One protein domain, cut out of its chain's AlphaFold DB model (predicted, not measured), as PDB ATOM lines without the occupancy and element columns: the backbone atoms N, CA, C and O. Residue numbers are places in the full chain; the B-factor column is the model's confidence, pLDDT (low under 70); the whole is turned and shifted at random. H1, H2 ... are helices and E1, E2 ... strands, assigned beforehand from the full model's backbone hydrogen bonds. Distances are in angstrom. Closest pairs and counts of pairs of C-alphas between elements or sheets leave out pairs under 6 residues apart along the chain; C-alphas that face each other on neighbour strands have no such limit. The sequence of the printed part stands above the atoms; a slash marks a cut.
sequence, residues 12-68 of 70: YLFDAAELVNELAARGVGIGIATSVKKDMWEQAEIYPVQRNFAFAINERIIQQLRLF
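AT A GLANCE: This is residues 12 to 68 of the 70 residues of an uncharacterized protein of Clostridiaceae bacterium (UniProt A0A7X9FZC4). Three short helices are strung out along a loose, elongated chain, H1 towards one end, H3 at the other and H2 between, with no helix touching another. The long loop after H1 folds back towards H2, and its residues 26 to 29, with 24 and 25 of H1, stand free. The printed part has 57 residues, in the order H1, H2, E1, H3, and is mostly helix, though under half of its residues are in named elements. The radius of gyration of the C-alphas is 13.6 A, and the spans are 39 by 20 by 16 A.

HOW THE PARTS SIT: H1, residues 16 to 25, is apart from H2, residues 38 to 44. H2 and E1, residues 45 to 47, meet only through their tight link. E1 pairs with no named strand. H3, residues 59 to 66, is apart from H1 and H2; its closest C-alpha to E1 is Ile 62, 7.5 A from that of Tyr 47. In H1, H2 and H3 every O i to N i+4 pair is within hydrogen-bond range.

IN THESE COORDINATES: H1 begins at C-alpha 16 (-27.984, -11.619, 45.171) and measures 14.1 A. H2 measures 9.9 A, E1 5.8 A, and H3 10.5 A, ending at C-alpha 66 (-15.330, -32.727, 37.232).

THE WHOLE: The C-alphas farthest apart, Gly 27 and Leu 67, are 40.8 A apart. The links H1 to H2 and E1 to H3 are long. The printed part has no cut; residue 32 has pLDDT under 70.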
ATOM      1  N   TYR A  12     -22.633 -23.609  44.419       94.31
ATOM      2  CA  TYR A  12     -23.896 -22.927  44.653       94.31
ATOM      3  C   TYR A  12     -23.843 -21.551  44.010       94.31
ATOM      4  O   TYR A  12     -22.844 -20.841  44.151       94.31
ATOM      5  N   LEU A  13     -24.911 -21.176  43.320       93.44
ATOM      6  CA  LEU A  13     -25.036 -19.881  42.678       93.44
ATOM      7  C   LEU A  13     -26.353 -19.232  43.088       93.44
ATOM      8  O   LEU A  13     -27.428 -19.805  42.910       93.44
ATOM      9  N   PHE A  14     -26.236 -18.034  43.650       92.44
ATOM     10  CA  PHE A  14     -27.352 -17.238  44.141       92.44
ATOM     11  C   PHE A  14     -27.528 -15.998  43.273       92.44
ATOM     12  O   PHE A  14     -26.544 -15.338  42.930       92.44
ATOM     13  N   ASP A  15     -28.780 -15.635  43.006       90.00
ATOM     14  CA  ASP A  15     -29.108 -14.261  42.649       90.00
ATOM     15  C   ASP A  15     -29.077 -13.418  43.931       90.00
ATOM     16  O   ASP A  15     -29.831 -13.654  44.878       90.00
ATOM     17  N   ALA A  16     -28.164 -12.450  43.988       88.69
ATOM     18  CA  ALA A  16     -27.984 -11.619  45.171       88.69
ATOM     19  C   ALA A  16     -29.213 -10.746  45.472       88.69
ATOM     20  O   ALA A  16     -29.526 -10.524  46.642       88.69
ATOM     21  N   ALA A  17     -29.913 -10.254  44.446       89.19
ATOM     22  CA  ALA A  17     -31.090  -9.413  44.627       89.19
ATOM     23  C   ALA A  17     -32.269 -10.237  45.159       89.19
ATOM     24  O   ALA A  17     -32.932  -9.821  46.110       89.19
ATOM     25  N   GLU A  18     -32.489 -11.427  44.598       87.94
ATOM     26  CA  GLU A  18     -33.520 -12.353  45.078       87.94
ATOM     27  C   GLU A  18     -33.238 -12.810  46.517       87.94
ATOM     28  O   GLU A  18     -34.122 -12.747  47.374       87.94
ATOM     29  N   LEU A  19     -31.983 -13.159  46.819       88.38
ATOM     30  CA  LEU A  19     -31.544 -13.542  48.162       88.38
ATOM     31  C   LEU A  19     -31.820 -12.437  49.192       88.38
ATOM     32  O   LEU A  19     -32.353 -12.712  50.268       88.38
ATOM     33  N   VAL A  20     -31.481 -11.185  48.874       88.31
ATOM     34  CA  VAL A  20     -31.736 -10.041  49.762       88.31
ATOM     35  C   VAL A  20     -33.235  -9.829  49.965       88.31
ATOM     36  O   VAL A  20     -33.664  -9.631  51.102       88.31
ATOM     37  N   ASN A  21     -34.039  -9.926  48.904       88.56
ATOM     38  CA  ASN A  21     -35.492  -9.794  48.997       88.56
ATOM     39  C   ASN A  21     -36.115 -10.889  49.873       88.56
ATOM     40  O   ASN A  21     -36.943 -10.583  50.731       88.56
ATOM     41  N   GLU A  22     -35.693 -12.147  49.726       86.12
ATOM     42  CA  GLU A  22     -36.169 -13.242  50.577       86.12
ATOM     43  C   GLU A  22     -35.780 -13.062  52.049       86.12
ATOM     44  O   GLU A  22     -36.581 -13.332  52.949       86.12
ATOM     45  N   LEU A  23     -34.550 -12.616  52.316       86.69
ATOM     46  CA  LEU A  23     -34.084 -12.359  53.678       86.69
ATOM     47  C   LEU A  23     -34.839 -11.181  54.311       86.69
ATOM     48  O   LEU A  23     -35.240 -11.271  55.475       86.69
ATOM     49  N   ALA A  24     -35.104 -10.128  53.533       85.75
ATOM     50  CA  ALA A  24     -35.873  -8.964  53.963       85.75
ATOM     51  C   ALA A  24     -37.338  -9.325  54.242       85.75
ATOM     52  O   ALA A  24     -37.871  -8.953  55.286       85.75
ATOM     53  N   ALA A  25     -37.974 -10.107  53.362       85.12
ATOM     54  CA  ALA A  25     -39.353 -10.571  53.529       85.12
ATOM     55  C   ALA A  25     -39.541 -11.418  54.798       85.12
ATOM     56  O   ALA A  25     -40.612 -11.427  55.399       85.12
ATOM     57  N   ARG A  26     -38.485 -12.110  55.240       79.25
ATOM     58  CA  ARG A  26     -38.474 -12.880  56.491       79.25
ATOM     59  C   ARG A  26     -38.240 -12.021  57.739       79.25
ATOM     60  O   ARG A  26     -38.280 -12.562  58.841       79.25
ATOM     61  N   GLY A  27     -37.985 -10.721  57.586       76.56
ATOM     62  CA  GLY A  27     -37.738  -9.794  58.692       76.56
ATOM     63  C   GLY A  27     -36.422 -10.045  59.432       76.56
ATOM     64  O   GLY A  27     -36.266  -9.604  60.570       76.56
ATOM     65  N   VAL A  28     -35.482 -10.778  58.824       75.81
ATOM     66  CA  VAL A  28     -34.175 -11.056  59.435       75.81
ATOM     67  C   VAL A  28     -33.263  -9.859  59.194       75.81
ATOM     68  O   VAL A  28     -33.224  -9.324  58.088       75.81
ATOM     69  N   GLY A  29     -32.506  -9.440  60.209       72.38
ATOM     70  CA  GLY A  29     -31.506  -8.387  60.040       72.38
ATOM     71  C   GLY A  29     -30.479  -8.800  58.987       72.38
ATOM     72  O   GLY A  29     -29.749  -9.772  59.187       72.38
ATOM     73  N   ILE A  30     -30.445  -8.083  57.862       78.38
ATOM     74  CA  ILE A  30     -29.458  -8.284  56.799       78.38
ATOM     75  C   ILE A  30     -28.185  -7.537  57.198       78.38
ATOM     76  O   ILE A  30     -28.194  -6.322  57.380       78.38
ATOM     77  N   GLY A  31     -27.093  -8.272  57.369       74.06
ATOM     78  CA  GLY A  31     -25.796  -7.766  57.793       74.06
ATOM     79  C   GLY A  31     -24.695  -8.789  57.526       74.06
ATOM     80  O   GLY A  31     -24.912  -9.809  56.877       74.06
ATOM     81  N   ILE A  32     -23.498  -8.534  58.052       69.75
ATOM     82  CA  ILE A  32     -22.286  -9.325  57.759       69.75
ATOM     83  C   ILE A  32     -22.416 -10.802  58.202       69.75
ATOM     84  O   ILE A  32     -21.732 -11.665  57.664       69.75
ATOM     85  N   ALA A  33     -23.310 -11.108  59.152       72.50
ATOM     86  CA  ALA A  33     -23.475 -12.438  59.746       72.50
ATOM     87  C   ALA A  33     -24.875 -13.058  59.541       72.50
ATOM     88  O   ALA A  33     -25.291 -13.921  60.315       72.50
ATOM     89  N   THR A  34     -25.631 -12.625  58.528       81.31
ATOM     90  CA  THR A  34     -26.965 -13.188  58.262       81.31
ATOM     91  C   THR A  34     -26.849 -14.600  57.690       81.31
ATOM     92  O   THR A  34     -26.260 -14.814  56.633       81.31
ATOM     93  N   SER A  35     -27.420 -15.580  58.394       83.62
ATOM     94  CA  SER A  35     -27.408 -16.978  57.957       83.62
ATOM     95  C   SER A  35     -28.413 -17.222  56.827       83.62
ATOM     96  O   SER A  35     -29.552 -16.752  56.875       83.62
ATOM     97  N   VAL A  36     -28.000 -18.002  55.827       86.50
ATOM     98  CA  VAL A  36     -28.857 -18.487  54.739       86.50
ATOM     99  C   VAL A  36     -29.373 -19.878  55.114       86.50
ATOM    100  O   VAL A  36     -28.591 -20.758  55.476       86.50
ATOM    101  N   LYS A  37     -30.696 -20.082  55.049       87.06
ATOM    102  CA  LYS A  37     -31.327 -21.367  55.397       87.06
ATOM    103  C   LYS A  37     -30.835 -22.491  54.483       87.06
ATOM    104  O   LYS A  37     -30.565 -22.264  53.308       87.06
ATOM    105  N   LYS A  38     -30.822 -23.718  55.013       89.06
ATOM    106  CA  LYS A  38     -30.442 -24.934  54.276       89.06
ATOM    107  C   LYS A  38     -31.208 -25.086  52.960       89.06
ATOM    108  O   LYS A  38     -30.583 -25.310  51.935       89.06
ATOM    109  N   ASP A  39     -32.518 -24.857  52.973       88.94
ATOM    110  CA  ASP A  39     -33.348 -24.986  51.770       88.94
ATOM    111  C   ASP A  39     -32.900 -24.031  50.653       88.94
ATOM    112  O   ASP A  39     -32.884 -24.410  49.489       88.94
ATOM    113  N   MET A  40     -32.466 -22.812  50.995       89.56
ATOM    114  CA  MET A  40     -31.968 -21.848  50.006       89.56
ATOM    115  C   MET A  40     -30.624 -22.279  49.418       89.56
ATOM    116  O   MET A  40     -30.388 -22.088  48.231       89.56
ATOM    117  N   TRP A  41     -29.756 -22.889  50.233       92.88
ATOM    118  CA  TRP A  41     -28.537 -23.524  49.731       92.88
ATOM    119  C   TRP A  41     -28.865 -24.668  48.776       92.88
ATOM    120  O   TRP A  41     -28.301 -24.724  47.691       92.88
ATOM    121  N   GLU A  42     -29.808 -25.541  49.130       92.75
ATOM    122  CA  GLU A  42     -30.206 -26.650  48.262       92.75
ATOM    123  C   GLU A  42     -30.776 -26.152  46.926       92.75
ATOM    124  O   GLU A  42     -30.416 -26.681  45.880       92.75
ATOM    125  N   GLN A  43     -31.599 -25.099  46.920       91.75
ATOM    126  CA  GLN A  43     -32.122 -24.538  45.668       91.75
ATOM    127  C   GLN A  43     -31.060 -23.823  44.825       91.75
ATOM    128  O   GLN A  43     -31.200 -23.771  43.608       91.75
ATOM    129  N   ALA A  44     -29.997 -23.304  45.442       93.75
ATOM    130  CA  ALA A  44     -28.903 -22.635  44.743       93.75
ATOM    131  C   ALA A  44     -27.872 -23.603  44.138       93.75
ATOM    132  O   ALA A  44     -26.955 -23.160  43.447       93.75
ATOM    133  N   GLU A  45     -27.978 -24.909  44.394       95.06
ATOM    134  CA  GLU A  45     -27.008 -25.900  43.922       95.06
ATOM    135  C   GLU A  45     -27.022 -26.016  42.387       95.06
ATOM    136  O   GLU A  45     -28.065 -26.238  41.762       95.06
ATOM    137  N   ILE A  46     -25.842 -25.871  41.778       94.88
ATOM    138  CA  ILE A  46     -25.617 -26.059  40.333       94.88
ATOM    139  C   ILE A  46     -24.681 -27.237  40.028       94.88
ATOM    140  O   ILE A  46     -24.618 -27.699  38.894       94.88
ATOM    141  N   TYR A  47     -23.945 -27.735  41.026       93.00
ATOM    142  CA  TYR A  47     -23.080 -28.911  40.920       93.00
ATOM    143  C   TYR A  47     -23.006 -29.621  42.280       93.00
ATOM    144  O   TYR A  47     -22.834 -28.923  43.282       93.00
ATOM    145  N   PRO A  48     -23.071 -30.968  42.337       90.88
ATOM    146  CA  PRO A  48     -23.135 -31.908  41.211       90.88
ATOM    147  C   PRO A  48     -24.550 -32.106  40.653       90.88
ATOM    148  O   PRO A  48     -24.703 -32.578  39.527       90.88
ATOM    149  N   VAL A  49     -25.579 -31.743  41.423       90.50
ATOM    150  CA  VAL A  49     -26.979 -31.806  40.997       90.50
ATOM    151  C   VAL A  49     -27.423 -30.408  40.590       90.50
ATOM    152  O   VAL A  49     -27.380 -29.482  41.393       90.50
ATOM    153  N   GLN A  50     -27.878 -30.257  39.347       90.69
ATOM    154  CA  GLN A  50     -28.484 -29.010  38.891       90.69
ATOM    155  C   GLN A  50     -29.875 -28.864  39.520       90.69
ATOM    156  O   GLN A  50     -30.839 -29.467  39.046       90.69
ATOM    157  N   ARG A  51     -29.977 -28.070  40.587       92.06
ATOM    158  CA  ARG A  51     -31.252 -27.697  41.222       92.06
ATOM    159  C   ARG A  51     -31.672 -26.287  40.826       92.06
ATOM    160  O   ARG A  51     -32.851 -26.052  40.570       92.06
ATOM    161  N   ASN A  52     -30.707 -25.378  40.691       91.12
ATOM    162  CA  ASN A  52     -30.975 -24.012  40.262       91.12
ATOM    163  C   ASN A  52     -31.117 -23.917  38.732       91.12
ATOM    164  O   ASN A  52     -30.121 -23.822  38.018       91.12
ATOM    165  N   PHE A  53     -32.339 -23.904  38.204       86.56
ATOM    166  CA  PHE A  53     -32.556 -23.779  36.754       86.56
ATOM    167  C   PHE A  53     -32.470 -22.342  36.222       86.56
ATOM    168  O   PHE A  53     -32.339 -22.168  35.011       86.56
ATOM    169  N   ALA A  54     -32.480 -21.323  37.090       87.00
ATOM    170  CA  ALA A  54     -32.247 -19.938  36.672       87.00
ATOM    171  C   ALA A  54     -30.806 -19.739  36.174       87.00
ATOM    172  O   ALA A  54     -30.562 -18.952  35.262       87.00
ATOM    173  N   PHE A  55     -29.863 -20.521  36.712       85.94
ATOM    174  CA  PHE A  55     -28.465 -20.544  36.288       85.94
ATOM    175  C   PHE A  55     -28.031 -21.943  35.833       85.94
ATOM    176  O   PHE A  55     -27.091 -22.539  36.368       85.94
ATOM    177  N   ALA A  56     -28.728 -22.478  34.829       88.19
ATOM    178  CA  ALA A  56     -28.356 -23.745  34.209       88.19
ATOM    179  C   ALA A  56     -26.942 -23.670  33.607       88.19
ATOM    180  O   ALA A  56     -26.666 -22.839  32.736       88.19
ATOM    181  N   ILE A  57     -26.041 -24.549  34.055       88.38
ATOM    182  CA  ILE A  57     -24.704 -24.666  33.469       88.38
ATOM    183  C   ILE A  57     -24.708 -25.681  32.326       88.38
ATOM    184  O   ILE A  57     -25.410 -26.688  32.350       88.38
ATOM    185  N   ASN A  58     -23.920 -25.401  31.288       90.88
ATOM    186  CA  ASN A  58     -23.782 -26.309  30.152       90.88
ATOM    187  C   ASN A  58     -22.828 -27.473  30.466       90.88
ATOM    188  O   ASN A  58     -22.020 -27.421  31.397       90.88
ATOM    189  N   GLU A  59     -22.873 -28.505  29.622       89.38
ATOM    190  CA  GLU A  59     -22.041 -29.702  29.773       89.38
ATOM    191  C   GLU A  59     -20.546 -29.386  29.844       89.38
ATOM    192  O   GLU A  59     -19.824 -30.001  30.625       89.38
ATOM    193  N   ARG A  60     -20.070 -28.393  29.082       92.81
ATOM    194  CA  ARG A  60     -18.656 -27.997  29.087       92.81
ATOM    195  C   ARG A  60     -18.200 -27.532  30.472       92.81
ATOM    196  O   ARG A  60     -17.133 -27.945  30.912       92.81
ATOM    197  N   ILE A  61     -18.994 -26.713  31.162       90.06
ATOM    198  CA  ILE A  61     -18.681 -26.251  32.524       90.06
ATOM    199  C   ILE A  61     -18.702 -27.430  33.502       90.06
ATOM    200  O   ILE A  61     -17.798 -27.552  34.325       90.06
ATOM    201  N   ILE A  62     -19.669 -28.345  33.371       90.31
ATOM    202  CA  ILE A  62     -19.735 -29.556  34.205       90.31
ATOM    203  C   ILE A  62     -18.462 -30.397  34.036       90.31
ATOM    204  O   ILE A  62     -17.895 -30.851  35.028       90.31
ATOM    205  N   GLN A  63     -17.968 -30.571  32.805       91.31
ATOM    206  CA  GLN A  63     -16.713 -31.296  32.568       91.31
ATOM    207  C   GLN A  63     -15.512 -30.603  33.220       91.31
ATOM    208  O   GLN A  63     -14.646 -31.280  33.763       91.31
ATOM    209  N   GLN A  64     -15.464 -29.267  33.211       91.69
ATOM    210  CA  GLN A  64     -14.399 -28.515  33.883       91.69
ATOM    211  C   GLN A  64     -14.452 -28.674  35.406       91.69
ATOM    212  O   GLN A  64     -13.407 -28.829  36.031       91.69
ATOM    213  N   LEU A  65     -15.648 -28.676  36.003       90.75
ATOM    214  CA  LEU A  65     -15.825 -28.902  37.442       90.75
ATOM    215  C   LEU A  65     -15.416 -30.324  37.848       90.75
ATOM    216  O   LEU A  65     -14.749 -30.500  38.865       90.75
ATOM    217  N   ARG A  66     -15.717 -31.323  37.009       89.75
ATOM    218  CA  ARG A  66     -15.330 -32.727  37.232       89.75
ATOM    219  C   ARG A  66     -13.822 -32.965  37.269       89.75
ATOM    220  O   ARG A  66     -13.398 -33.948  37.865       89.75
ATOM    221  N   LEU A  67     -13.001 -32.078  36.697       89.88
ATOM    222  CA  LEU A  67     -11.535 -32.173  36.811       89.88
ATOM    223  C   LEU A  67     -11.046 -32.096  38.265       89.88
ATOM    224  O   LEU A  67      -9.922 -32.498  38.551       89.88
ATOM    225  N   PHE A  68     -11.882 -31.573  39.164       88.81
ATOM    226  CA  PHE A  68     -11.599 -31.418  40.586       88.81
ATOM    227  C   PHE A  68     -12.400 -32.400  41.454       88.81
ATOM    228  O   PHE A  68     -12.442 -32.242  42.674       88.81
TER     229      PHE A  68